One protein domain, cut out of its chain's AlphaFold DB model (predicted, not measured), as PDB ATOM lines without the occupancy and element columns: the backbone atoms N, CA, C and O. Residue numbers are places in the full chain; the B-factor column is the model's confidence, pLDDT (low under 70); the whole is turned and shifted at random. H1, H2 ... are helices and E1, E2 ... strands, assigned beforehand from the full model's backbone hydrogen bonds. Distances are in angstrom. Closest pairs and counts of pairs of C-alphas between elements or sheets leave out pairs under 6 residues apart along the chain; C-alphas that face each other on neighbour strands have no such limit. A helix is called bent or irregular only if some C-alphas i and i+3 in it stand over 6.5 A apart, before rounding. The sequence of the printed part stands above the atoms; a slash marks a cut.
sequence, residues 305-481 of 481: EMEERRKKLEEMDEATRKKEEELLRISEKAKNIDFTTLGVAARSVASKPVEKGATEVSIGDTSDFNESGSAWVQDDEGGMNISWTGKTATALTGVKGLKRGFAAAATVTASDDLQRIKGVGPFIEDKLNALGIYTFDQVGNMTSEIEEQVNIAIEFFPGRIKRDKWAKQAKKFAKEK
ATOM      1  N   GLU A 305      -4.905 -45.931 -21.831       87.12
ATOM      2  CA  GLU A 305      -3.969 -44.798 -21.890       87.12
ATOM      3  C   GLU A 305      -2.526 -45.271 -22.129       87.12
ATOM      4  O   GLU A 305      -1.798 -44.681 -22.929       87.12
ATOM      5  N   MET A 306      -2.109 -46.358 -21.472       88.50
ATOM      6  CA  MET A 306      -0.802 -46.975 -21.691       88.50
ATOM      7  C   MET A 306      -0.664 -47.524 -23.112       88.50
ATOM      8  O   MET A 306       0.389 -47.353 -23.721       88.50
ATOM      9  N   GLU A 307      -1.697 -48.163 -23.666       89.62
ATOM     10  CA  GLU A 307      -1.670 -48.679 -25.039       89.62
ATOM     11  C   GLU A 307      -1.536 -47.548 -26.070       89.62
ATOM     12  O   GLU A 307      -0.740 -47.641 -27.008       89.62
ATOM     13  N   GLU A 308      -2.265 -46.447 -25.884       88.50
ATOM     14  CA  GLU A 308      -2.148 -45.262 -26.737       88.50
ATOM     15  C   GLU A 308      -0.762 -44.617 -26.641       88.50
ATOM     16  O   GLU A 308      -0.158 -44.290 -27.663       88.50
ATOM     17  N   ARG A 309      -0.222 -44.483 -25.426       87.00
ATOM     18  CA  ARG A 309       1.141 -43.979 -25.204       87.00
ATOM     19  C   ARG A 309       2.190 -44.881 -25.849       87.00
ATOM     20  O   ARG A 309       3.088 -44.364 -26.505       87.00
ATOM     21  N   ARG A 310       2.044 -46.211 -25.757       88.12
ATOM     22  CA  ARG A 310       2.929 -47.176 -26.437       88.12
ATOM     23  C   ARG A 310       2.941 -46.989 -27.949       88.12
ATOM     24  O   ARG A 310       4.014 -47.033 -28.537       88.12
ATOM     25  N   LYS A 311       1.784 -46.740 -28.571       89.75
ATOM     26  CA  LYS A 311       1.696 -46.473 -30.021       89.75
ATOM     27  C   LYS A 311       2.439 -45.194 -30.416       89.75
ATOM     28  O   LYS A 311       3.052 -45.154 -31.473       89.75
ATOM     29  N   LYS A 312       2.423 -44.173 -29.555       87.38
ATOM     30  CA  LYS A 312       3.098 -42.890 -29.806       87.38
ATOM     31  C   LYS A 312       4.612 -42.922 -29.563       87.38
ATOM     32  O   LYS A 312       5.298 -42.019 -30.030       87.38
ATOM     33  N   LEU A 313       5.155 -43.939 -28.881       86.38
ATOM     34  CA  LEU A 313       6.598 -44.033 -28.584       86.38
ATOM     35  C   LEU A 313       7.481 -43.990 -29.840       86.38
ATOM     36  O   LEU A 313       8.590 -43.461 -29.786       86.38
ATOM     37  N   GLU A 314       7.009 -44.543 -30.960       81.75
ATOM     38  CA  GLU A 314       7.771 -44.605 -32.217       81.75
ATOM     39  C   GLU A 314       7.937 -43.231 -32.886       81.75
ATOM     40  O   GLU A 314       8.890 -43.022 -33.636       81.75
ATOM     41  N   GLU A 315       7.044 -42.288 -32.584       85.25
ATOM     42  CA  GLU A 315       7.026 -40.938 -33.157       85.25
ATOM     43  C   GLU A 315       7.845 -39.933 -32.326       85.25
ATOM     44  O   GLU A 315       8.081 -38.805 -32.762       85.25
ATOM     45  N   MET A 316       8.297 -40.334 -31.132       85.19
ATOM     46  CA  MET A 316       9.029 -39.481 -30.192       85.19
ATOM     47  C   MET A 316      10.546 -39.499 -30.427       85.19
ATOM     48  O   MET A 316      11.127 -40.482 -30.897       85.19
ATOM     49  N   ASP A 317      11.220 -38.414 -30.033       90.00
ATOM     50  CA  ASP A 317      12.683 -38.369 -29.987       90.00
ATOM     51  C   ASP A 317      13.246 -39.339 -28.930       90.00
ATOM     52  O   ASP A 317      12.556 -39.743 -27.996       90.00
ATOM     53  N   GLU A 318      14.523 -39.714 -29.049       84.50
ATOM     54  CA  GLU A 318      15.128 -40.733 -28.181       84.50
ATOM     55  C   GLU A 318      15.089 -40.374 -26.686       84.50
ATOM     56  O   GLU A 318      14.918 -41.266 -25.850       84.50
ATOM     57  N   ALA A 319      15.251 -39.096 -26.330       76.81
ATOM     58  CA  ALA A 319      15.280 -38.674 -24.932       76.81
ATOM     59  C   ALA A 319      13.874 -38.719 -24.323       76.81
ATOM     60  O   ALA A 319      13.691 -39.279 -23.239       76.81
ATOM     61  N   THR A 320      12.881 -38.200 -25.044       77.88
ATOM     62  CA  THR A 320      11.472 -38.275 -24.641       77.88
ATOM     63  C   THR A 320      10.983 -39.715 -24.584       77.88
ATOM     64  O   THR A 320      10.358 -40.105 -23.601       77.88
ATOM     65  N   ARG A 321      11.343 -40.536 -25.575       86.88
ATOM     66  CA  ARG A 321      10.973 -41.950 -25.627       86.88
ATOM     67  C   ARG A 321      11.486 -42.715 -24.411       86.88
ATOM     68  O   ARG A 321      10.706 -43.412 -23.780       86.88
ATOM     69  N   LYS A 322      12.757 -42.539 -24.024       85.00
ATOM     70  CA  LYS A 322      13.314 -43.191 -22.821       85.00
ATOM     71  C   LYS A 322      12.572 -42.789 -21.547       85.00
ATOM     72  O   LYS A 322      12.328 -43.638 -20.692       85.00
ATOM     73  N   LYS A 323      12.206 -41.507 -21.417       82.25
ATOM     74  CA  LYS A 323      11.424 -41.028 -20.270       82.25
ATOM     75  C   LYS A 323      10.022 -41.646 -20.263       82.25
ATOM     76  O   LYS A 323       9.580 -42.127 -19.224       82.25
ATOM     77  N   GLU A 324       9.334 -41.658 -21.402       85.44
ATOM     78  CA  GLU A 324       7.981 -42.218 -21.504       85.44
ATOM     79  C   GLU A 324       7.977 -43.746 -21.320       85.44
ATOM     80  O   GLU A 324       7.090 -44.273 -20.657       85.44
ATOM     81  N   GLU A 325       8.992 -44.465 -21.811       89.31
ATOM     82  CA  GLU A 325       9.194 -45.899 -21.551       89.31
ATOM     83  C   GLU A 325       9.367 -46.190 -20.054       89.31
ATOM     84  O   GLU A 325       8.781 -47.150 -19.542       89.31
ATOM     85  N   GLU A 326      10.125 -45.357 -19.330       89.12
ATOM     86  CA  GLU A 326      10.256 -45.479 -17.875       89.12
ATOM     87  C   GLU A 326       8.902 -45.283 -17.180       89.12
ATOM     88  O   GLU A 326       8.526 -46.097 -16.332       89.12
ATOM     89  N   LEU A 327       8.148 -44.242 -17.553       87.50
ATOM     90  CA  LEU A 327       6.828 -43.973 -16.979       87.50
ATOM     91  C   LEU A 327       5.825 -45.079 -17.310       87.50
ATOM     92  O   LEU A 327       5.062 -45.465 -16.430       87.50
ATOM     93  N   LEU A 328       5.866 -45.634 -18.523       90.75
ATOM     94  CA  LEU A 328       5.023 -46.755 -18.937       90.75
ATOM     95  C   LEU A 328       5.317 -48.024 -18.140       90.75
ATOM     96  O   LEU A 328       4.400 -48.716 -17.702       90.75
ATOM     97  N   ARG A 329       6.599 -48.320 -17.909       92.88
ATOM     98  CA  ARG A 329       7.013 -49.438 -17.052       92.88
ATOM     99  C   ARG A 329       6.522 -49.254 -15.616       92.88
ATOM    100  O   ARG A 329       6.190 -50.227 -14.949       92.88
ATOM    101  N   ILE A 330       6.496 -48.019 -15.121       92.31
ATOM    102  CA  ILE A 330       5.997 -47.717 -13.777       92.31
ATOM    103  C   ILE A 330       4.476 -47.823 -13.737       92.31
ATOM    104  O   ILE A 330       3.953 -48.491 -12.851       92.31
ATOM    105  N   SER A 331       3.763 -47.258 -14.712       89.19
ATOM    106  CA  SER A 331       2.302 -47.328 -14.770       89.19
ATOM    107  C   SER A 331       1.785 -48.762 -14.896       89.19
ATOM    108  O   SER A 331       0.726 -49.071 -14.357       89.19
ATOM    109  N   GLU A 332       2.540 -49.682 -15.507       93.25
ATOM    110  CA  GLU A 332       2.196 -51.113 -15.504       93.25
ATOM    111  C   GLU A 332       2.138 -51.715 -14.100       93.25
ATOM    112  O   GLU A 332       1.302 -52.579 -13.826       93.25
ATOM    113  N   LYS A 333       2.990 -51.239 -13.189       94.06
ATOM    114  CA  LYS A 333       3.020 -51.714 -11.804       94.06
ATOM    115  C   LYS A 333       1.831 -51.216 -10.985       94.06
ATOM    116  O   LYS A 333       1.595 -51.755  -9.908       94.06
ATOM    117  N   ALA A 334       1.044 -50.262 -11.497       91.81
ATOM    118  CA  ALA A 334      -0.186 -49.814 -10.848       91.81
ATOM    119  C   ALA A 334      -1.213 -50.943 -10.683       91.81
ATOM    120  O   ALA A 334      -1.991 -50.923  -9.739       91.81
ATOM    121  N   LYS A 335      -1.169 -51.980 -11.534       91.06
ATOM    122  CA  LYS A 335      -2.030 -53.170 -11.413       91.06
ATOM    123  C   LYS A 335      -1.866 -53.913 -10.080       91.06
ATOM    124  O   LYS A 335      -2.751 -54.669  -9.701       91.06
ATOM    125  N   ASN A 336      -0.749 -53.697  -9.383       91.38
ATOM    126  CA  ASN A 336      -0.457 -54.306  -8.088       91.38
ATOM    127  C   ASN A 336      -0.817 -53.399  -6.897       91.38
ATOM    128  O   ASN A 336      -0.462 -53.736  -5.773       91.38
ATOM    129  N   ILE A 337      -1.449 -52.244  -7.134       93.62
ATOM    130  CA  ILE A 337      -1.821 -51.274  -6.099       93.62
ATOM    131  C   ILE A 337      -3.324 -51.365  -5.840       93.62
ATOM    132  O   ILE A 337      -4.130 -51.333  -6.770       93.62
ATOM    133  N   ASP A 338      -3.707 -51.429  -4.565       93.56
ATOM    134  CA  ASP A 338      -5.114 -51.443  -4.161       93.56
ATOM    135  C   ASP A 338      -5.755 -50.042  -4.222       93.56
ATOM    136  O   ASP A 338      -5.750 -49.275  -3.254       93.56
ATOM    137  N   PHE A 339      -6.354 -49.720  -5.372       93.44
ATOM    138  CA  PHE A 339      -7.115 -48.480  -5.574       93.44
ATOM    139  C   PHE A 339      -8.476 -48.452  -4.877       93.44
ATOM    140  O   PHE A 339      -9.057 -47.374  -4.757       93.44
ATOM    141  N   THR A 340      -8.968 -49.589  -4.384       92.94
ATOM    142  CA  THR A 340     -10.207 -49.629  -3.596       92.94
ATOM    143  C   THR A 340      -9.984 -48.935  -2.258       92.94
ATOM    144  O   THR A 340     -10.792 -48.110  -1.840       92.94
ATOM    145  N   THR A 341      -8.846 -49.221  -1.621       92.81
ATOM    146  CA  THR A 341      -8.440 -48.577  -0.367       92.81
ATOM    147  C   THR A 341      -7.837 -47.193  -0.605       92.81
ATOM    148  O   THR A 341      -8.146 -46.248   0.119       92.81
ATOM    149  N   LEU A 342      -6.978 -47.048  -1.620       92.94
ATOM    150  CA  LEU A 342      -6.309 -45.777  -1.911       92.94
ATOM    151  C   LEU A 342      -7.310 -44.692  -2.352       92.94
ATOM    152  O   LEU A 342      -7.159 -43.521  -2.005       92.94
ATOM    153  N   GLY A 343      -8.338 -45.087  -3.105       93.38
ATOM    154  CA  GLY A 343      -9.245 -44.191  -3.808       93.38
ATOM    155  C   GLY A 343      -8.700 -43.739  -5.166       93.38
ATOM    156  O   GLY A 343      -7.526 -43.922  -5.506       93.38
ATOM    157  N   VAL A 344      -9.572 -43.113  -5.955       93.94
ATOM    158  CA  VAL A 344      -9.274 -42.635  -7.310       93.94
ATOM    159  C   VAL A 344      -9.496 -41.126  -7.377       93.94
ATOM    160  O   VAL A 344     -10.489 -40.611  -6.869       93.94
ATOM    161  N   ALA A 345      -8.563 -40.407  -7.999       94.31
ATOM    162  CA  ALA A 345      -8.697 -38.972  -8.215       94.31
ATOM    163  C   ALA A 345      -9.803 -38.658  -9.236       94.31
ATOM    164  O   ALA A 345      -9.881 -39.297 -10.287       94.31
ATOM    165  N   ALA A 346     -10.611 -37.632  -8.954       93.25
ATOM    166  CA  ALA A 346     -11.635 -37.154  -9.878       93.25
ATOM    167  C   ALA A 346     -11.009 -36.757 -11.219       93.25
ATOM    168  O   ALA A 346     -10.008 -36.037 -11.266       93.25
ATOM    169  N   ARG A 347     -11.590 -37.231 -12.319       92.19
ATOM    170  CA  ARG A 347     -11.034 -37.053 -13.659       92.19
ATOM    171  C   ARG A 347     -12.157 -36.801 -14.643       92.19
ATOM    172  O   ARG A 347     -13.193 -37.447 -14.593       92.19
ATOM    173  N   SER A 348     -11.936 -35.861 -15.547       93.50
ATOM    174  CA  SER A 348     -12.845 -35.591 -16.648       93.50
ATOM    175  C   SER A 348     -12.070 -35.099 -17.866       93.50
ATOM    176  O   SER A 348     -10.844 -34.987 -17.851       93.50
ATOM    177  N   VAL A 349     -12.784 -34.831 -18.948       92.56
ATOM    178  CA  VAL A 349     -12.236 -34.454 -20.240       92.56
ATOM    179  C   VAL A 349     -12.805 -33.099 -20.644       92.56
ATOM    180  O   VAL A 349     -14.011 -32.860 -20.574       92.56
ATOM    181  N   ALA A 350     -11.934 -32.191 -21.076       91.56
ATOM    182  CA  ALA A 350     -12.323 -30.875 -21.549       91.56
ATOM    183  C   ALA A 350     -13.259 -31.005 -22.761       91.56
ATOM    184  O   ALA A 350     -12.887 -31.526 -23.816       91.56
ATOM    185  N   SER A 351     -14.483 -30.497 -22.615       89.94
ATOM    186  CA  SER A 351     -15.522 -30.546 -23.656       89.94
ATOM    187  C   SER A 351     -15.297 -29.522 -24.770       89.94
ATOM    188  O   SER A 351     -15.880 -29.629 -25.848       89.94
ATOM    189  N   LYS A 352     -14.445 -28.524 -24.519       90.75
ATOM    190  CA  LYS A 352     -14.050 -27.475 -25.462       90.75
ATOM    191  C   LYS A 352     -12.545 -27.228 -25.356       90.75
ATOM    192  O   LYS A 352     -11.974 -27.514 -24.303       90.75
ATOM    193  N   PRO A 353     -11.909 -26.667 -26.400       91.25
ATOM    194  CA  PRO A 353     -10.541 -26.183 -26.289       91.25
ATOM    195  C   PRO A 353     -10.419 -25.164 -25.152       91.25
ATOM    196  O   PRO A 353     -11.289 -24.308 -24.982       91.25
ATOM    197  N   VAL A 354      -9.342 -25.264 -24.381       91.62
ATOM    198  CA  VAL A 354      -9.044 -24.364 -23.266       91.62
ATOM    199  C   VAL A 354      -8.063 -23.315 -23.752       91.62
ATOM    200  O   VAL A 354      -6.965 -23.641 -24.194       91.62
ATOM    201  N   GLU A 355      -8.432 -22.044 -23.670       91.56
ATOM    202  CA  GLU A 355      -7.535 -20.965 -24.074       91.56
ATOM    203  C   GLU A 355      -6.491 -20.651 -22.996       91.56
ATOM    204  O   GLU A 355      -6.691 -20.849 -21.794       91.56
ATOM    205  N   LYS A 356      -5.353 -20.100 -23.430       93.25
ATOM    206  CA  LYS A 356      -4.325 -19.601 -22.517       93.25
ATOM    207  C   LYS A 356      -4.914 -18.520 -21.608       93.25
ATOM    208  O   LYS A 356      -5.442 -17.523 -22.088       93.25
ATOM    209  N   GLY A 357      -4.733 -18.677 -20.299       90.56
ATOM    210  CA  GLY A 357      -5.232 -17.729 -19.305       90.56
ATOM    211  C   GLY A 357      -6.750 -17.751 -19.119       90.56
ATOM    212  O   GLY A 357      -7.272 -16.829 -18.493       90.56
ATOM    213  N   ALA A 358      -7.453 -18.765 -19.638       92.06
ATOM    214  CA  ALA A 358      -8.880 -18.916 -19.392       92.06
ATOM    215  C   ALA A 358      -9.165 -18.986 -17.883       92.06
ATOM    216  O   ALA A 358      -8.442 -19.618 -17.116       92.06
ATOM    217  N   THR A 359     -10.239 -18.328 -17.455       93.81
ATOM    218  CA  THR A 359     -10.705 -18.356 -16.060       93.81
ATOM    219  C   THR A 359     -11.758 -19.433 -15.823       93.81
ATOM    220  O   THR A 359     -12.270 -19.560 -14.712       93.81
ATOM    221  N   GLU A 360     -12.103 -20.191 -16.861       93.75
ATOM    222  CA  GLU A 360     -13.089 -21.260 -16.830       93.75
ATOM    223  C   GLU A 360     -12.632 -22.416 -17.727       93.75
ATOM    224  O   GLU A 360     -12.097 -22.188 -18.813       93.75
ATOM    225  N   VAL A 361     -12.845 -23.650 -17.272       94.44
ATOM    226  CA  VAL A 361     -12.554 -24.873 -18.029       94.44
ATOM    227  C   VAL A 361     -13.806 -25.745 -18.044       94.44
ATOM    228  O   VAL A 361     -14.220 -26.265 -17.009       94.44
ATOM    229  N   SER A 362     -14.419 -25.906 -19.220       94.00
ATOM    230  CA  SER A 362     -15.611 -26.742 -19.395       94.00
ATOM    231  C   SER A 362     -15.230 -28.220 -19.456       94.00
ATOM    232  O   SER A 362     -14.686 -28.670 -20.464       94.00
ATOM    233  N   ILE A 363     -15.564 -28.990 -18.423       92.81
ATOM    234  CA  ILE A 363     -15.205 -30.415 -18.307       92.81
ATOM    235  C   ILE A 363     -16.413 -31.356 -18.369       92.81
ATOM    236  O   ILE A 363     -16.275 -32.543 -18.118       92.81
ATOM    237  N   GLY A 364     -17.605 -30.854 -18.698       89.94
ATOM    238  CA  GLY A 364     -18.806 -31.683 -18.577       89.94
ATOM    239  C   GLY A 364     -19.077 -31.951 -17.100       89.94
ATOM    240  O   GLY A 364     -18.965 -31.022 -16.312       89.94
ATOM    241  N   ASP A 365     -19.411 -33.178 -16.713       90.62
ATOM    242  CA  ASP A 365     -19.782 -33.458 -15.322       90.62
ATOM    243  C   ASP A 365     -18.667 -33.095 -14.323       90.62
ATOM    244  O   ASP A 365     -17.495 -33.430 -14.507       90.62
ATOM    245  N   THR A 366     -19.048 -32.372 -13.272       91.31
ATOM    246  CA  THR A 366     -18.158 -31.931 -12.193       91.31
ATOM    247  C   THR A 366     -18.557 -32.505 -10.838       91.31
ATOM    248  O   THR A 366     -18.020 -32.056  -9.820       91.31
ATOM    249  N   SER A 367     -19.506 -33.450 -10.784       92.06
ATOM    250  CA  SER A 367     -19.993 -34.062  -9.539       92.06
ATOM    251  C   SER A 367     -18.852 -34.492  -8.620       92.06
ATOM    252  O   SER A 367     -18.876 -34.168  -7.435       92.06
ATOM    253  N   ASP A 368     -17.820 -35.099  -9.206       89.88
ATOM    254  CA  ASP A 368     -16.719 -35.743  -8.487       89.88
ATOM    255  C   ASP A 368     -15.594 -34.766  -8.110       89.88
ATOM    256  O   ASP A 368     -14.713 -35.088  -7.317       89.88
ATOM    257  N   PHE A 369     -15.609 -33.548  -8.658       92.69
ATOM    258  CA  PHE A 369     -14.631 -32.510  -8.332       92.69
ATOM    259  C   PHE A 369     -15.053 -31.740  -7.081       92.69
ATOM    260  O   PHE A 369     -16.230 -31.453  -6.882       92.69
ATOM    261  N   ASN A 370     -14.102 -31.306  -6.259       92.00
ATOM    262  CA  ASN A 370     -14.409 -30.412  -5.140       92.00
ATOM    263  C   ASN A 370     -14.764 -28.994  -5.623       92.00
ATOM    264  O   ASN A 370     -14.423 -28.599  -6.739       92.00
ATOM    265  N   GLU A 371     -15.430 -28.208  -4.769       93.62
ATOM    266  CA  GLU A 371     -15.826 -26.826  -5.093       93.62
ATOM    267  C   GLU A 371     -14.620 -25.954  -5.477       93.62
ATOM    268  O   GLU A 371     -14.666 -25.202  -6.443       93.62
ATOM    269  N   SER A 372     -13.500 -26.137  -4.785       93.56
ATOM    270  CA  SER A 372     -12.205 -25.538  -5.098       93.56
ATOM    271  C   SER A 372     -11.101 -26.588  -5.027       93.56
ATOM    272  O   SER A 372     -11.241 -27.603  -4.339       93.56
ATOM    273  N   GLY A 373      -9.982 -26.347  -5.707       93.38
ATOM    274  CA  GLY A 373      -8.870 -27.292  -5.699       93.38
ATOM    275  C   GLY A 373      -7.813 -27.014  -6.758       93.38
ATOM    276  O   GLY A 373      -7.723 -25.909  -7.299       93.38
ATOM    277  N   SER A 374      -6.994 -28.030  -7.020       94.25
ATOM    278  CA  SER A 374      -5.985 -28.036  -8.080       94.25
ATOM    279  C   SER A 374      -6.136 -29.270  -8.965       94.25
ATOM    280  O   SER A 374      -6.723 -30.276  -8.558       94.25
ATOM    281  N   ALA A 375      -5.733 -29.139 -10.228       94.25
ATOM    282  CA  ALA A 375      -5.833 -30.198 -11.222       94.25
ATOM    283  C   ALA A 375      -4.639 -30.198 -12.171       94.25
ATOM    284  O   ALA A 375      -4.109 -29.147 -12.530       94.25
ATOM    285  N   TRP A 376      -4.293 -31.386 -12.646       93.50
ATOM    286  CA  TRP A 376      -3.384 -31.623 -13.747       93.50
ATOM    287  C   TRP A 376      -4.185 -31.677 -15.046       93.50
ATOM    288  O   TRP A 376      -5.004 -32.580 -15.246       93.50
ATOM    289  N   VAL A 377      -3.970 -30.691 -15.917       92.94
ATOM    290  CA  VAL A 377      -4.536 -30.659 -17.271       92.94
ATOM    291  C   VAL A 377      -3.491 -31.185 -18.237       92.94
ATOM    292  O   VAL A 377      -2.372 -30.681 -18.228       92.94
ATOM    293  N   GLN A 378      -3.834 -32.169 -19.063       90.31
ATOM    294  CA  GLN A 378      -2.900 -32.826 -19.975       90.31
ATOM    295  C   GLN A 378      -3.508 -33.062 -21.358       90.31
ATOM    296  O   GLN A 378      -4.631 -33.547 -21.478       90.31
ATOM    297  N   ASP A 379      -2.728 -32.776 -22.395       88.12
ATOM    298  CA  ASP A 379      -2.967 -33.189 -23.780       88.12
ATOM    299  C   ASP A 379      -1.744 -33.968 -24.319       88.12
ATOM    300  O   ASP A 379      -0.924 -34.482 -23.552       88.12
ATOM    301  N   ASP A 380      -1.645 -34.099 -25.639       79.69
ATOM    302  CA  ASP A 380      -0.542 -34.741 -26.353       79.69
ATOM    303  C   ASP A 380       0.776 -33.954 -26.313       79.69
ATOM    304  O   ASP A 380       1.842 -34.557 -26.416       79.69
ATOM    305  N   GLU A 381       0.729 -32.639 -26.100       77.19
ATOM    306  CA  GLU A 381       1.909 -31.780 -25.951       77.19
ATOM    307  C   GLU A 381       2.427 -31.722 -24.500       77.19
ATOM    308  O   GLU A 381       3.458 -31.102 -24.221       77.19
ATOM    309  N   GLY A 382       1.721 -32.348 -23.554       79.62
ATOM    310  CA  GLY A 382       2.122 -32.472 -22.153       79.62
ATOM    311  C   GLY A 382       1.084 -31.928 -21.176       79.62
ATOM    312  O   GLY A 382      -0.043 -31.601 -21.540       79.62
ATOM    313  N   GLY A 383       1.449 -31.823 -19.898       85.81
ATOM    314  CA  GLY A 383       0.518 -31.395 -18.854       85.81
ATOM    315  C   GLY A 383       0.989 -30.218 -18.013       85.81
ATOM    316  O   GLY A 383       2.158 -29.828 -18.044       85.81
ATOM    317  N   MET A 384       0.051 -29.612 -17.286       86.69
ATOM    318  CA  MET A 384       0.344 -28.565 -16.317       86.69
ATOM    319  C   MET A 384      -0.660 -28.520 -15.165       86.69
ATOM    320  O   MET A 384      -1.839 -28.823 -15.338       86.69
ATOM    321  N   ASN A 385      -0.196 -28.035 -14.014       90.56
ATOM    322  CA  ASN A 385      -1.053 -27.766 -12.865       90.56
ATOM    323  C   ASN A 385      -1.840 -26.458 -13.034       90.56
ATOM    324  O   ASN A 385      -1.278 -25.409 -13.372       90.56
ATOM    325  N   ILE A 386      -3.131 -26.526 -12.727       93.88
ATOM    326  CA  ILE A 386      -4.058 -25.403 -12.592       93.88
ATOM    327  C   ILE A 386      -4.684 -25.416 -11.196       93.88
ATOM    328  O   ILE A 386      -4.682 -26.442 -10.520       93.88
ATOM    329  N   SER A 387      -5.278 -24.297 -10.790       94.81
ATOM    330  CA  SER A 387      -6.154 -24.230  -9.616       94.81
ATOM    331  C   SER A 387      -7.488 -23.585  -9.959       94.81
ATOM    332  O   SER A 387      -7.547 -22.781 -10.885       94.81
ATOM    333  N   TRP A 388      -8.551 -23.929  -9.232       95.94
ATOM    334  CA  TRP A 388      -9.890 -23.347  -9.379       95.94
ATOM    335  C   TRP A 388     -10.486 -22.988  -8.015       95.94
ATOM    336  O   TRP A 388     -10.084 -23.529  -6.982       95.94
ATOM    337  N   THR A 389     -11.446 -22.062  -8.006       95.81
ATOM    338  CA  THR A 389     -12.051 -21.534  -6.768       95.81
ATOM    339  C   THR A 389     -13.554 -21.767  -6.662       95.81
ATOM    340  O   THR A 389     -14.135 -21.438  -5.636       95.81
ATOM    341  N   GLY A 390     -14.184 -22.273  -7.717       94.62
ATOM    342  CA  GLY A 390     -15.598 -22.642  -7.727       94.62
ATOM    343  C   GLY A 390     -15.891 -23.592  -8.881       94.62
ATOM    344  O   GLY A 390     -15.106 -23.652  -9.836       94.62
ATOM    345  N   LYS A 391     -17.038 -24.266  -8.871       95.62
ATOM    346  CA  LYS A 391     -17.495 -25.066 -10.018       95.62
ATOM    347  C   LYS A 391     -18.957 -24.788 -10.364       95.62
ATOM    348  O   LYS A 391     -19.768 -24.385  -9.540       95.62
ATOM    349  N   THR A 392     -19.301 -25.016 -11.622       94.94
ATOM    350  CA  THR A 392     -20.682 -25.196 -12.082       94.94
ATOM    351  C   THR A 392     -20.887 -26.666 -12.409       94.94
ATOM    352  O   THR A 392     -19.913 -27.395 -12.552       94.94
ATOM    353  N   ALA A 393     -22.128 -27.092 -12.658       93.19
ATOM    354  CA  ALA A 393     -22.412 -28.463 -13.089       93.19
ATOM    355  C   ALA A 393     -21.595 -28.922 -14.314       93.19
ATOM    356  O   ALA A 393     -21.420 -30.122 -14.483       93.19
ATOM    357  N   THR A 394     -21.100 -27.991 -15.148       94.62
ATOM    358  CA  THR A 394     -20.403 -28.323 -16.404       94.62
ATOM    359  C   THR A 394     -18.961 -27.808 -16.536       94.62
ATOM    360  O   THR A 394     -18.299 -28.062 -17.550       94.62
ATOM    361  N   ALA A 395     -18.472 -27.028 -15.566       95.25
ATOM    362  CA  ALA A 395     -17.209 -26.304 -15.701       95.25
ATOM    363  C   ALA A 395     -16.564 -25.929 -14.362       95.25
ATOM    364  O   ALA A 395     -17.257 -25.594 -13.404       95.25
ATOM    365  N   LEU A 396     -15.232 -25.892 -14.335       95.69
ATOM    366  CA  LEU A 396     -14.442 -25.319 -13.244       95.69
ATOM    367  C   LEU A 396     -14.264 -23.818 -13.479       95.69
ATOM    368  O   LEU A 396     -13.953 -23.407 -14.594       95.69
ATOM    369  N   THR A 397     -14.431 -23.003 -12.441       96.12
ATOM    370  CA  THR A 397     -14.440 -21.534 -12.511       96.12
ATOM    371  C   THR A 397     -13.375 -20.907 -11.611       96.12
ATOM    372  O   THR A 397     -12.896 -21.508 -10.646       96.12
ATOM    373  N   GLY A 398     -12.977 -19.675 -11.938       94.62
ATOM    374  CA  GLY A 398     -11.877 -18.998 -11.250       94.62
ATOM    375  C   GLY A 398     -10.526 -19.665 -11.509       94.62
ATOM    376  O   GLY A 398      -9.641 -19.622 -10.654       94.62
ATOM    377  N   VAL A 399     -10.385 -20.299 -12.675       95.56
ATOM    378  CA  VAL A 399      -9.203 -21.075 -13.039       95.56
ATOM    379  C   VAL A 399      -7.973 -20.171 -13.148       95.56
ATOM    380  O   VAL A 399      -8.013 -19.090 -13.736       95.56
ATOM    381  N   LYS A 400      -6.862 -20.618 -12.561       94.44
ATOM    382  CA  LYS A 400      -5.544 -19.976 -12.609       94.44
ATOM    383  C   LYS A 400      -4.476 -20.999 -12.978       94.44
ATOM    384  O   LYS A 400      -4.651 -22.196 -12.798       94.44
ATOM    385  N   GLY A 401      -3.339 -20.513 -13.475       90.38
ATOM    386  CA  GLY A 401      -2.187 -21.359 -13.811       90.38
ATOM    387  C   GLY A 401      -2.105 -21.790 -15.276       90.38
ATOM    388  O   GLY A 401      -1.057 -22.284 -15.677       90.38
ATOM    389  N   LEU A 402      -3.120 -21.512 -16.104       91.50
ATOM    390  CA  LEU A 402      -3.116 -21.789 -17.548       91.50
ATOM    391  C   LEU A 402      -2.125 -20.893 -18.311       91.50
ATOM    392  O   LEU A 402      -2.461 -19.806 -18.781       91.50
ATOM    393  N   LYS A 403      -0.874 -21.347 -18.441       90.75
ATOM    394  CA  LYS A 403       0.201 -20.635 -19.168       90.75
ATOM    395  C   LYS A 403       0.192 -20.916 -20.674       90.75
ATOM    396  O   LYS A 403       0.800 -20.148 -21.425       90.75
ATOM    397  N   ARG A 404      -0.515 -21.963 -21.110       93.06
ATOM    398  CA  ARG A 404      -0.807 -22.294 -22.512       93.06
ATOM    399  C   ARG A 404      -2.262 -22.744 -22.667       93.06
ATOM    400  O   ARG A 404      -2.955 -22.887 -21.662       93.06
ATOM    401  N   GLY A 405      -2.707 -22.889 -23.913       91.25
ATOM    402  CA  GLY A 405      -4.001 -23.495 -24.220       91.25
ATOM    403  C   GLY A 405      -3.894 -25.014 -24.348       91.25
ATOM    404  O   GLY A 405      -2.793 -25.528 -24.511       91.25
ATOM    405  N   PHE A 406      -5.036 -25.693 -24.283       91.75
ATOM    406  CA  PHE A 406      -5.172 -27.138 -24.448       91.75
ATOM    407  C   PHE A 406      -6.249 -27.449 -25.484       91.75
ATOM    408  O   PHE A 406      -7.243 -26.723 -25.602       91.75
ATOM    409  N   ALA A 407      -6.072 -28.538 -26.226       88.50
ATOM    410  CA  ALA A 407      -7.065 -28.994 -27.188       88.50
ATOM    411  C   ALA A 407      -8.380 -29.422 -26.508       88.50
ATOM    412  O   ALA A 407      -8.443 -29.696 -25.306       88.50
ATOM    413  N   ALA A 408      -9.450 -29.516 -27.304       84.94
ATOM    414  CA  ALA A 408     -10.607 -30.298 -26.881       84.94
ATOM    415  C   ALA A 408     -10.154 -31.741 -26.613       84.94
ATOM    416  O   ALA A 408      -9.226 -32.225 -27.254       84.94
ATOM    417  N   ALA A 409     -10.814 -32.416 -25.681       86.88
ATOM    418  CA  ALA A 409     -10.414 -33.723 -25.173       86.88
ATOM    419  C   ALA A 409      -9.163 -33.757 -24.267       86.88
ATOM    420  O   ALA A 409      -8.745 -34.837 -23.850       86.88
ATOM    421  N   ALA A 410      -8.602 -32.602 -23.889       90.56
ATOM    422  CA  ALA A 410      -7.577 -32.558 -22.851       90.56
ATOM    423  C   ALA A 410      -8.114 -33.133 -21.537       90.56
ATOM    424  O   ALA A 410      -9.228 -32.829 -21.110       90.56
ATOM    425  N   THR A 411      -7.320 -33.970 -20.886       92.12
ATOM    426  CA  THR A 411      -7.728 -34.610 -19.644       92.12
ATOM    427  C   THR A 411      -7.480 -33.685 -18.466       92.12
ATOM    428  O   THR A 411      -6.412 -33.095 -18.358       92.12
ATOM    429  N   VAL A 412      -8.452 -33.580 -17.566       94.00
ATOM    430  CA  VAL A 412      -8.391 -32.788 -16.337       94.00
ATOM    431  C   VAL A 412      -8.510 -33.745 -15.162       94.00
ATOM    432  O   VAL A 412      -9.533 -34.402 -15.003       94.00
ATOM    433  N   THR A 413      -7.465 -33.841 -14.349       95.06
ATOM    434  CA  THR A 413      -7.422 -34.736 -13.180       95.06
ATOM    435  C   THR A 413      -7.229 -33.907 -11.936       95.06
ATOM    436  O   THR A 413      -6.270 -33.149 -11.883       95.06
ATOM    437  N   ALA A 414      -8.104 -34.034 -10.943       95.50
ATOM    438  CA  ALA A 414      -7.883 -33.427  -9.642       95.50
ATOM    439  C   ALA A 414      -6.534 -33.901  -9.084       95.50
ATOM    440  O   ALA A 414      -6.263 -35.098  -9.016       95.50
ATOM    441  N   SER A 415      -5.682 -32.954  -8.718       95.56
ATOM    442  CA  SER A 415      -4.332 -33.215  -8.240       95.56
ATOM    443  C   SER A 415      -3.975 -32.247  -7.126       95.56
ATOM    444  O   SER A 415      -4.424 -31.103  -7.095       95.56
ATOM    445  N   ASP A 416      -3.157 -32.716  -6.199       95.44
ATOM    446  CA  ASP A 416      -2.551 -31.896  -5.166       95.44
ATOM    447  C   ASP A 416      -1.054 -31.727  -5.451       95.44
ATOM    448  O   ASP A 416      -0.466 -32.466  -6.237       95.44
ATOM    449  N   ASP A 417      -0.426 -30.741  -4.810       93.44
ATOM    450  CA  ASP A 417       1.024 -30.541  -4.885       93.44
ATOM    451  C   ASP A 417       1.735 -31.563  -3.986       93.44
ATOM    452  O   ASP A 417       2.036 -31.287  -2.816       93.44
ATOM    453  N   LEU A 418       1.975 -32.770  -4.511       95.12
ATOM    454  CA  LEU A 418       2.545 -33.872  -3.735       95.12
ATOM    455  C   LEU A 418       3.966 -33.559  -3.256       95.12
ATOM    456  O   LEU A 418       4.403 -34.118  -2.250       95.12
ATOM    457  N   GLN A 419       4.657 -32.604  -3.887       94.12
ATOM    458  CA  GLN A 419       5.988 -32.144  -3.473       94.12
ATOM    459  C   GLN A 419       5.994 -31.461  -2.098       94.12
ATOM    460  O   GLN A 419       7.049 -31.304  -1.479       94.12
ATOM    461  N   ARG A 420       4.821 -31.093  -1.560       94.38
ATOM    462  CA  ARG A 420       4.689 -30.655  -0.160       94.38
ATOM    463  C   ARG A 420       5.053 -31.764   0.833       94.38
ATOM    464  O   ARG A 420       5.400 -31.463   1.977       94.38
ATOM    465  N   ILE A 421       4.982 -33.031   0.425       94.81
ATOM    466  CA  ILE A 421       5.376 -34.178   1.242       94.81
ATOM    467  C   ILE A 421       6.897 -34.304   1.230       94.81
ATOM    468  O   ILE A 421       7.536 -34.444   0.188       94.81
ATOM    469  N   LYS A 422       7.507 -34.319   2.419       91.88
ATOM    470  CA  LYS A 422       8.957 -34.477   2.542       91.88
ATOM    471  C   LYS A 422       9.411 -35.799   1.915       91.88
ATOM    472  O   LYS A 422       9.000 -36.869   2.359       91.88
ATOM    473  N   GLY A 423      10.333 -35.703   0.960       87.00
ATOM    474  CA  GLY A 423      10.883 -36.848   0.228       87.00
ATOM    475  C   GLY A 423      10.250 -37.059  -1.148       87.00
ATOM    476  O   GLY A 423      10.811 -37.809  -1.943       87.00
ATOM    477  N   VAL A 424       9.155 -36.359  -1.459       92.38
ATOM    478  CA  VAL A 424       8.565 -36.314  -2.798       92.38
ATOM    479  C   VAL A 424       9.158 -35.123  -3.547       92.38
ATOM    480  O   VAL A 424       8.882 -33.970  -3.235       92.38
ATOM    481  N   GLY A 425      10.034 -35.402  -4.510       85.81
ATOM    482  CA  GLY A 425      10.503 -34.409  -5.481       85.81
ATOM    483  C   GLY A 425       9.756 -34.527  -6.815       85.81
ATOM    484  O   GLY A 425       9.011 -35.490  -6.994       85.81
ATOM    485  N   PRO A 426      10.019 -33.635  -7.789       83.25
ATOM    486  CA  PRO A 426       9.339 -33.640  -9.091       83.25
ATOM    487  C   PRO A 426       9.378 -34.997  -9.808       83.25
ATOM    488  O   PRO A 426       8.385 -35.450 -10.356       83.25
ATOM    489  N   PHE A 427      10.514 -35.696  -9.744       85.19
ATOM    490  CA  PHE A 427      10.661 -37.020 -10.351       85.19
ATOM    491  C   PHE A 427       9.817 -38.098  -9.660       85.19
ATOM    492  O   PHE A 427       9.321 -39.009 -10.307       85.19
ATOM    493  N   ILE A 428       9.659 -38.010  -8.340       91.44
ATOM    494  CA  ILE A 428       8.840 -38.955  -7.580       91.44
ATOM    495  C   ILE A 428       7.358 -38.676  -7.815       91.44
ATOM    496  O   ILE A 428       6.589 -39.614  -7.981       91.44
ATOM    497  N   GLU A 429       6.969 -37.404  -7.884       92.06
ATOM    498  CA  GLU A 429       5.612 -37.006  -8.252       92.06
ATOM    499  C   GLU A 429       5.246 -37.482  -9.668       92.06
ATOM    500  O   GLU A 429       4.190 -38.082  -9.832       92.06
ATOM    501  N   ASP A 430       6.140 -37.339 -10.657       87.56
ATOM    502  CA  ASP A 430       5.946 -37.894 -12.011       87.56
ATOM    503  C   ASP A 430       5.628 -39.405 -11.958       87.56
ATOM    504  O   ASP A 430       4.718 -39.886 -12.637       87.56
ATOM    505  N   LYS A 431       6.340 -40.160 -11.109       92.00
ATOM    506  CA  LYS A 431       6.125 -41.605 -10.931       92.00
ATOM    507  C   LYS A 431       4.821 -41.932 -10.209       92.00
ATOM    508  O   LYS A 431       4.129 -42.861 -10.615       92.00
ATOM    509  N   LEU A 432       4.463 -41.181  -9.169       95.38
ATOM    510  CA  LEU A 432       3.186 -41.334  -8.464       95.38
ATOM    511  C   LEU A 432       2.006 -41.049  -9.403       95.38
ATOM    512  O   LEU A 432       1.077 -41.851  -9.487       95.38
ATOM    513  N   ASN A 433       2.098 -39.985 -10.197       93.06
ATOM    514  CA  ASN A 433       1.099 -39.640 -11.204       93.06
ATOM    515  C   ASN A 433       0.980 -40.736 -12.277       93.06
ATOM    516  O   ASN A 433      -0.135 -41.095 -12.670       93.06
ATOM    517  N   ALA A 434       2.104 -41.323 -12.710       91.62
ATOM    518  CA  ALA A 434       2.106 -42.473 -13.620       91.62
ATOM    519  C   ALA A 434       1.421 -43.709 -13.009       91.62
ATOM    520  O   ALA A 434       0.743 -44.445 -13.725       91.62
ATOM    521  N   LEU A 435       1.524 -43.904 -11.690       94.88
ATOM    522  CA  LEU A 435       0.761 -44.926 -10.972       94.88
ATOM    523  C   LEU A 435      -0.721 -44.580 -10.812       94.88
ATOM    524  O   LEU A 435      -1.498 -45.461 -10.487       94.88
ATOM    525  N   GLY A 436      -1.144 -43.339 -11.051       93.88
ATOM    526  CA  GLY A 436      -2.526 -42.907 -10.823       93.88
ATOM    527  C   GLY A 436      -2.771 -42.252  -9.459       93.88
ATOM    528  O   GLY A 436      -3.924 -42.095  -9.054       93.88
ATOM    529  N   ILE A 437      -1.703 -41.872  -8.757       96.81
ATOM    530  CA  ILE A 437      -1.729 -41.246  -7.436       96.81
ATOM    531  C   ILE A 437      -1.469 -39.749  -7.607       96.81
ATOM    532  O   ILE A 437      -0.345 -39.354  -7.894       96.81
ATOM    533  N   TYR A 438      -2.506 -38.934  -7.420       95.81
ATOM    534  CA  TYR A 438      -2.488 -37.492  -7.676       95.81
ATOM    535  C   TYR A 438      -2.825 -36.646  -6.445       95.81
ATOM    536  O   TYR A 438      -2.522 -35.455  -6.440       95.81
ATOM    537  N   THR A 439      -3.478 -37.206  -5.420       97.00
ATOM    538  CA  THR A 439      -4.029 -36.420  -4.300       97.00
ATOM    539  C   THR A 439      -3.422 -36.776  -2.946       97.00
ATOM    540  O   THR A 439      -2.915 -37.879  -2.720       97.00
ATOM    541  N   PHE A 440      -3.508 -35.838  -2.000       96.88
ATOM    542  CA  PHE A 440      -3.137 -36.085  -0.609       96.88
ATOM    543  C   PHE A 440      -4.039 -37.118   0.060       96.88
ATOM    544  O   PHE A 440      -3.562 -37.842   0.929       96.88
ATOM    545  N   ASP A 441      -5.307 -37.213  -0.339       96.06
ATOM    546  CA  ASP A 441      -6.220 -38.238   0.172       96.06
ATOM    547  C   ASP A 441      -5.706 -39.637  -0.176       96.06
ATOM    548  O   ASP A 441      -5.552 -40.473   0.712       96.06
ATOM    549  N   GLN A 442      -5.310 -39.857  -1.435       97.69
ATOM    550  CA  GLN A 442      -4.752 -41.133  -1.881       97.69
ATOM    551  C   GLN A 442      -3.484 -41.512  -1.111       97.69
ATOM    552  O   GLN A 442      -3.377 -42.617  -0.579       97.69
ATOM    553  N   VAL A 443      -2.526 -40.585  -0.993       97.69
ATOM    554  CA  VAL A 443      -1.299 -40.839  -0.221       97.69
ATOM    555  C   VAL A 443      -1.606 -41.022   1.267       97.69
ATOM    556  O   VAL A 443      -0.982 -41.837   1.939       97.69
ATOM    557  N   GLY A 444      -2.590 -40.295   1.793       97.00
ATOM    558  CA  GLY A 444      -3.045 -40.412   3.170       97.00
ATOM    559  C   GLY A 444      -3.684 -41.763   3.478       97.00
ATOM    560  O   GLY A 444      -3.523 -42.263   4.590       97.00
ATOM    561  N   ASN A 445      -4.357 -42.373   2.508       96.75
ATOM    562  CA  ASN A 445      -5.042 -43.656   2.656       96.75
ATOM    563  C   ASN A 445      -4.115 -44.873   2.528       96.75
ATOM    564  O   ASN A 445      -4.564 -45.999   2.724       96.75
ATOM    565  N   MET A 446      -2.824 -44.676   2.240       96.62
ATOM    566  CA  MET A 446      -1.871 -45.782   2.155       96.62
ATOM    567  C   MET A 446      -1.789 -46.547   3.485       96.62
ATOM    568  O   MET A 446      -1.448 -45.992   4.534       96.62
ATOM    569  N   THR A 447      -2.073 -47.847   3.426       94.38
ATOM    570  CA  THR A 447      -1.754 -48.804   4.491       94.38
ATOM    571  C   THR A 447      -0.264 -49.149   4.444       94.38
ATOM    572  O   THR A 447       0.413 -48.855   3.462       94.38
ATOM    573  N   SER A 448       0.271 -49.816   5.473       91.44
ATOM    574  CA  SER A 448       1.674 -50.277   5.438       91.44
ATOM    575  C   SER A 448       1.980 -51.184   4.241       91.44
ATOM    576  O   SER A 448       3.111 -51.188   3.766       91.44
ATOM    577  N   GLU A 449       0.994 -51.945   3.764       92.12
ATOM    578  CA  GLU A 449       1.134 -52.787   2.577       92.12
ATOM    579  C   GLU A 449       1.180 -51.942   1.298       92.12
ATOM    580  O   GLU A 449       2.094 -52.102   0.490       92.12
ATOM    581  N   ILE A 450       0.262 -50.981   1.153       95.25
ATOM    582  CA  ILE A 450       0.234 -50.073  -0.001       95.25
ATOM    583  C   ILE A 450       1.496 -49.200  -0.040       95.25
ATOM    584  O   ILE A 450       2.045 -48.975  -1.114       95.25
ATOM    585  N   GLU A 451       2.001 -48.734   1.109       93.62
ATOM    586  CA  GLU A 451       3.269 -47.994   1.178       93.62
ATOM    587  C   GLU A 451       4.424 -48.803   0.566       93.62
ATOM    588  O   GLU A 451       5.240 -48.241  -0.164       93.62
ATOM    589  N   GLU A 452       4.486 -50.112   0.826       91.62
ATOM    590  CA  GLU A 452       5.516 -50.988   0.265       91.62
ATOM    591  C   GLU A 452       5.288 -51.248  -1.230       91.62
ATOM    592  O   GLU A 452       6.213 -51.086  -2.027       91.62
ATOM    593  N   GLN A 453       4.049 -51.565  -1.629       93.44
ATOM    594  CA  GLN A 453       3.671 -51.746  -3.038       93.44
ATOM    595  C   GLN A 453       4.054 -50.518  -3.872       93.44
ATOM    596  O   GLN A 453       4.697 -50.646  -4.916       93.44
ATOM    597  N   VAL A 454       3.716 -49.321  -3.386       95.19
ATOM    598  CA  VAL A 454       4.046 -48.059  -4.052       95.19
ATOM    599  C   VAL A 454       5.552 -47.859  -4.090       95.19
ATOM    600  O   VAL A 454       6.069 -47.545  -5.157       95.19
ATOM    601  N   ASN A 455       6.271 -48.085  -2.986       92.75
ATOM    602  CA  ASN A 455       7.724 -47.911  -2.918       92.75
ATOM    603  C   ASN A 455       8.472 -48.791  -3.939       92.75
ATOM    604  O   ASN A 455       9.367 -48.304  -4.635       92.75
ATOM    605  N   ILE A 456       8.058 -50.056  -4.074       90.88
ATOM    606  CA  ILE A 456       8.554 -50.992  -5.094       90.88
ATOM    607  C   ILE A 456       8.171 -50.507  -6.501       90.88
ATOM    608  O   ILE A 456       8.997 -50.521  -7.420       90.88
ATOM    609  N   ALA A 457       6.927 -50.057  -6.685       93.06
ATOM    610  CA  ALA A 457       6.415 -49.639  -7.983       93.06
ATOM    611  C   ALA A 457       7.177 -48.430  -8.553       93.06
ATOM    612  O   ALA A 457       7.597 -48.461  -9.713       93.06
ATOM    613  N   ILE A 458       7.446 -47.414  -7.728       91.31
ATOM    614  CA  ILE A 458       8.212 -46.223  -8.131       91.31
ATOM    615  C   ILE A 458       9.737 -46.446  -8.178       91.31
ATOM    616  O   ILE A 458      10.474 -45.523  -8.532       91.31
ATOM    617  N   GLU A 459      10.219 -47.653  -7.851       87.69
ATOM    618  CA  GLU A 459      11.650 -48.008  -7.797       87.69
ATOM    619  C   GLU A 459      12.449 -47.069  -6.885       87.69
ATOM    620  O   GLU A 459      13.554 -46.626  -7.206       87.69
ATOM    621  N   PHE A 460      11.851 -46.714  -5.750       80.88
ATOM    622  CA  PHE A 460      12.480 -45.847  -4.769       80.88
ATOM    623  C   PHE A 460      13.236 -46.672  -3.729       80.88
ATOM    624  O   PHE A 460      13.046 -47.882  -3.604       80.88
ATOM    625  N   PHE A 461      14.137 -46.022  -2.987       72.75
ATOM    626  CA  PHE A 461      14.926 -46.715  -1.971       72.75
ATOM    627  C   PHE A 461      13.998 -47.467  -0.996       72.75
ATOM    628  O   PHE A 461      13.046 -46.863  -0.486       72.75
ATOM    629  N   PRO A 462      14.265 -48.754  -0.710       77.62
ATOM    630  CA  PRO A 462      13.441 -49.567   0.179       77.62
ATOM    631  C   PRO A 462      13.092 -48.860   1.499       77.62
ATOM    632  O   PRO A 462      13.949 -48.254   2.148       77.62
ATOM    633  N   GLY A 463      11.810 -48.895   1.875       76.94
ATOM    634  CA  GLY A 463      11.295 -48.381   3.147       76.94
ATOM    635  C   GLY A 463      11.231 -46.855   3.301       76.94
ATOM    636  O   GLY A 463      10.877 -46.375   4.383       76.94
ATOM    637  N   ARG A 464      11.554 -46.052   2.275       82.69
ATOM    638  CA  ARG A 464      11.583 -44.584   2.435       82.69
ATOM    639  C   ARG A 464      10.218 -43.952   2.636       82.69
ATOM    640  O   ARG A 464      10.126 -43.076   3.491       82.69
ATOM    641  N   ILE A 465       9.186 -44.402   1.922       89.69
ATOM    642  CA  ILE A 465       7.813 -43.880   2.059       89.69
ATOM    643  C   ILE A 465       7.359 -43.949   3.525       89.69
ATOM    644  O   ILE A 465       6.975 -42.936   4.121       89.69
ATOM    645  N   LYS A 466       7.527 -45.125   4.142       87.00
ATOM    646  CA  LYS A 466       7.181 -45.383   5.543       87.00
ATOM    647  C   LYS A 466       8.061 -44.609   6.524       87.00
ATOM    648  O   LYS A 466       7.561 -43.963   7.446       87.00
ATOM    649  N   ARG A 467       9.383 -44.621   6.321       83.19
ATOM    650  CA  ARG A 467      10.342 -43.911   7.185       83.19
ATOM    651  C   ARG A 467      10.094 -42.402   7.200       83.19
ATOM    652  O   ARG A 467      10.147 -41.778   8.261       83.19
ATOM    653  N   ASP A 468       9.802 -41.832   6.035       87.94
ATOM    654  CA  ASP A 468       9.513 -40.409   5.873       87.94
ATOM    655  C   ASP A 468       8.040 -40.085   6.196       87.94
ATOM    656  O   ASP A 468       7.659 -38.918   6.233       87.94
ATOM    657  N   LYS A 469       7.224 -41.091   6.546       93.19
ATOM    658  CA  LYS A 469       5.843 -40.957   7.038       93.19
ATOM    659  C   LYS A 469       4.938 -40.212   6.057       93.19
ATOM    660  O   LYS A 469       4.214 -39.298   6.464       93.19
ATOM    661  N   TRP A 470       4.997 -40.573   4.776       96.94
ATOM    662  CA  TRP A 470       4.233 -39.898   3.722       96.94
ATOM    663  C   TRP A 470       2.735 -39.885   4.006       96.94
ATOM    664  O   TRP A 470       2.150 -38.803   4.015       96.94
ATOM    665  N   ALA A 471       2.142 -41.028   4.368       96.31
ATOM    666  CA  ALA A 471       0.716 -41.109   4.684       96.31
ATOM    667  C   ALA A 471       0.308 -40.132   5.799       96.31
ATOM    668  O   ALA A 471      -0.682 -39.409   5.694       96.31
ATOM    669  N   LYS A 472       1.124 -40.011   6.854       94.94
ATOM    670  CA  LYS A 472       0.863 -39.069   7.955       94.94
ATOM    671  C   LYS A 472       0.934 -37.606   7.507       94.94
ATOM    672  O   LYS A 472       0.136 -36.793   7.972       94.94
ATOM    673  N   GLN A 473       1.898 -37.259   6.655       96.56
ATOM    674  CA  GLN A 473       2.029 -35.903   6.114       96.56
ATOM    675  C   GLN A 473       0.863 -35.569   5.178       96.56
ATOM    676  O   GLN A 473       0.245 -34.517   5.323       96.56
ATOM    677  N   ALA A 474       0.512 -36.491   4.285       97.25
ATOM    678  CA  ALA A 474      -0.579 -36.329   3.338       97.25
ATOM    679  C   ALA A 474      -1.933 -36.165   4.045       97.25
ATOM    680  O   ALA A 474      -2.640 -35.204   3.765       97.25
ATOM    681  N   LYS A 475      -2.230 -36.972   5.080       96.06
ATOM    682  CA  LYS A 475      -3.426 -36.782   5.931       96.06
ATOM    683  C   LYS A 475      -3.507 -35.386   6.554       96.06
ATOM    684  O   LYS A 475      -4.601 -34.890   6.809       96.06
ATOM    685  N   LYS A 476      -2.365 -34.758   6.859       95.00
ATOM    686  CA  LYS A 476      -2.340 -33.380   7.364       95.00
ATOM    687  C   LYS A 476      -2.710 -32.398   6.254       95.00
ATOM    688  O   LYS A 476      -3.562 -31.551   6.479       95.00
ATOM    689  N   PHE A 477      -2.106 -32.529   5.076       93.19
ATOM    690  CA  PHE A 477      -2.364 -31.626   3.954       93.19
ATOM    691  C   PHE A 477      -3.768 -31.771   3.364       93.19
ATOM    692  O   PHE A 477      -4.363 -30.764   3.002       93.19
ATOM    693  N   ALA A 478      -4.328 -32.981   3.350       91.50
ATOM    694  CA  ALA A 478      -5.710 -33.230   2.949       91.50
ATOM    695  C   ALA A 478      -6.719 -32.442   3.805       91.50
ATOM    696  O   ALA A 478      -7.705 -31.934   3.290       91.50
ATOM    697  N   LYS A 479      -6.441 -32.261   5.105       89.25
ATOM    698  CA  LYS A 479      -7.282 -31.463   6.020       89.25
ATOM    699  C   LYS A 479      -7.115 -29.950   5.872       89.25
ATOM    700  O   LYS A 479      -7.898 -29.201   6.444       89.25
ATOM    701  N   GLU A 480      -6.050 -29.504   5.208       84.38
ATOM    702  CA  GLU A 480      -5.766 -28.083   4.963       84.38
ATOM    703  C   GLU A 480      -6.361 -27.589   3.631       84.38
ATOM    704  O   GLU A 480      -6.285 -26.391   3.350       84.38
ATOM    705  N   LYS A 481      -6.886 -28.510   2.815       71.94
ATOM    706  CA  LYS A 481      -7.561 -28.264   1.537       71.94
ATOM    707  C   LYS A 481      -8.996 -27.805   1.769       71.94
ATOM    708  O   LYS A 481      -9.436 -26.939   0.981       71.94
TER     709      LYS A 481
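This is residues 305 to 481 of the 481 residues of an uncharacterized protein of Candidatus Poseidoniales archaeon (UniProt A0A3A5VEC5). The domain has two lobes: a strand lobe, in which the small sheet E2 E6 E5 lies over one face of the twisted sheet E1 E7 E3 E4 with its strands crossed to it, and a loosely packed lobe of the short helices H3 to H8. The helical hairpin H1 and H2 is a long arm whose H2 packs on H4 and H6 with residues 327 to 336, while no named helix is on either sheet. The printed part has 177 residues, with eight named helices and seven named strands in the order H1 H2 H3 E1 E2 E3 E4 E5 E6 E7 H4 H5 H6 H7 H8. Both sheets are antiparallel, in the orders E1 - E7 - E3 - E4 and E2 - E6 - E5, and the class is mixed, helices and strands. The whole is compact, with a radius of gyration of the C-alphas of 16.4 A and spans of 43 by 43 by 25 A.

The larger sheet holds E1, residues 347 to 349, E7, residues 411 to 414, E3, residues 373 to 379 and 19.9 A long, and E4, residues 382 to 388 and 19.8 A long. C-alpha 373 is at (-8.870, -27.292, -5.699). The smaller sheet holds E2, residues 360 to 362, E6, residues 395 to 397, and E5, residues 390 to 392. H1, residues 305 to 315, begins at C-alpha 305 (-3.969, -44.798, -21.890) and is 16.2 A long; it is only just irregular, with C-alphas 311 and 314 at 6.7 A. H2, residues 318 to 336, is the longest helix at 28.8 A. The others are H3, residues 339 to 342, H4, residues 426 to 435 and 14.3 A, H5, residues 440 to 444, H6, residues 448 to 457 and 14.2 A, H7, residues 464 to 467, and H8, residues 470 to 478 and 12.0 A, ending at C-alpha 478 (-5.710, -33.230, 2.949).

The sheet E1 E7 E3 E4 is only just strongly twisted, its C-alphas lying up to 4.4 A off the best plane. In the hairpin E3 and E4, N 375 and O 386 are 2.9 A apart; between E7 and E3, N 376 and O 413 are at 2.8 A; between E1 and E7, N 412 and O 348 are at 2.8 A. E4 runs on into E5 across one residue, at 99 degrees. In the hairpin E5 and E6, N 397 and O 390 are at 2.8 A, and between E2 and E6, N 361 and O 396 are at 2.9 A. H2 is the hub. It touches H1 at a shallow tilt of 17 degrees, opposite ways, the closest C-alphas being those of Leu 313 and Arg 321, 5.7 A. With residues 327 to 334 alone it touches H4 at a steep tilt of 51 degrees, closest at Ser 331 and Leu 435, C-alphas 4.8 A apart. With residues 330 to 336 alone it touches H6 at a shallow tilt of 28 degrees, opposite ways, closest at Lys 333 and Ala 457, C-alphas 5.5 A apart. H6 touches H7, with C-alphas 451 and 465 closest at 6.2 A. H5 touches H8, with C-alphas 444 and 471 closest at 4.1 A, and only just touches H3, with 3 pairs of C-alphas within 8 A and C-alphas 342 and 442 closest at 4.9 A. H7 and H8 meet only through their link. In H4, H5, H6 and H8 every O i to N i+4 pair is within hydrogen-bond range, against 5 of 7 in H1 and 11 of 15 in H2; H3 and H7 are too short for such a pair.

The C-alphas of Lys 352 and Arg 467 are the two farthest apart, 43.9 A. The printed part has no cut and ends at residue 481, the chain's last. The links E6 to E7 and E7 to H4 are long. The mean pLDDT of the printed part is 91.0, and no printed residue is under 70.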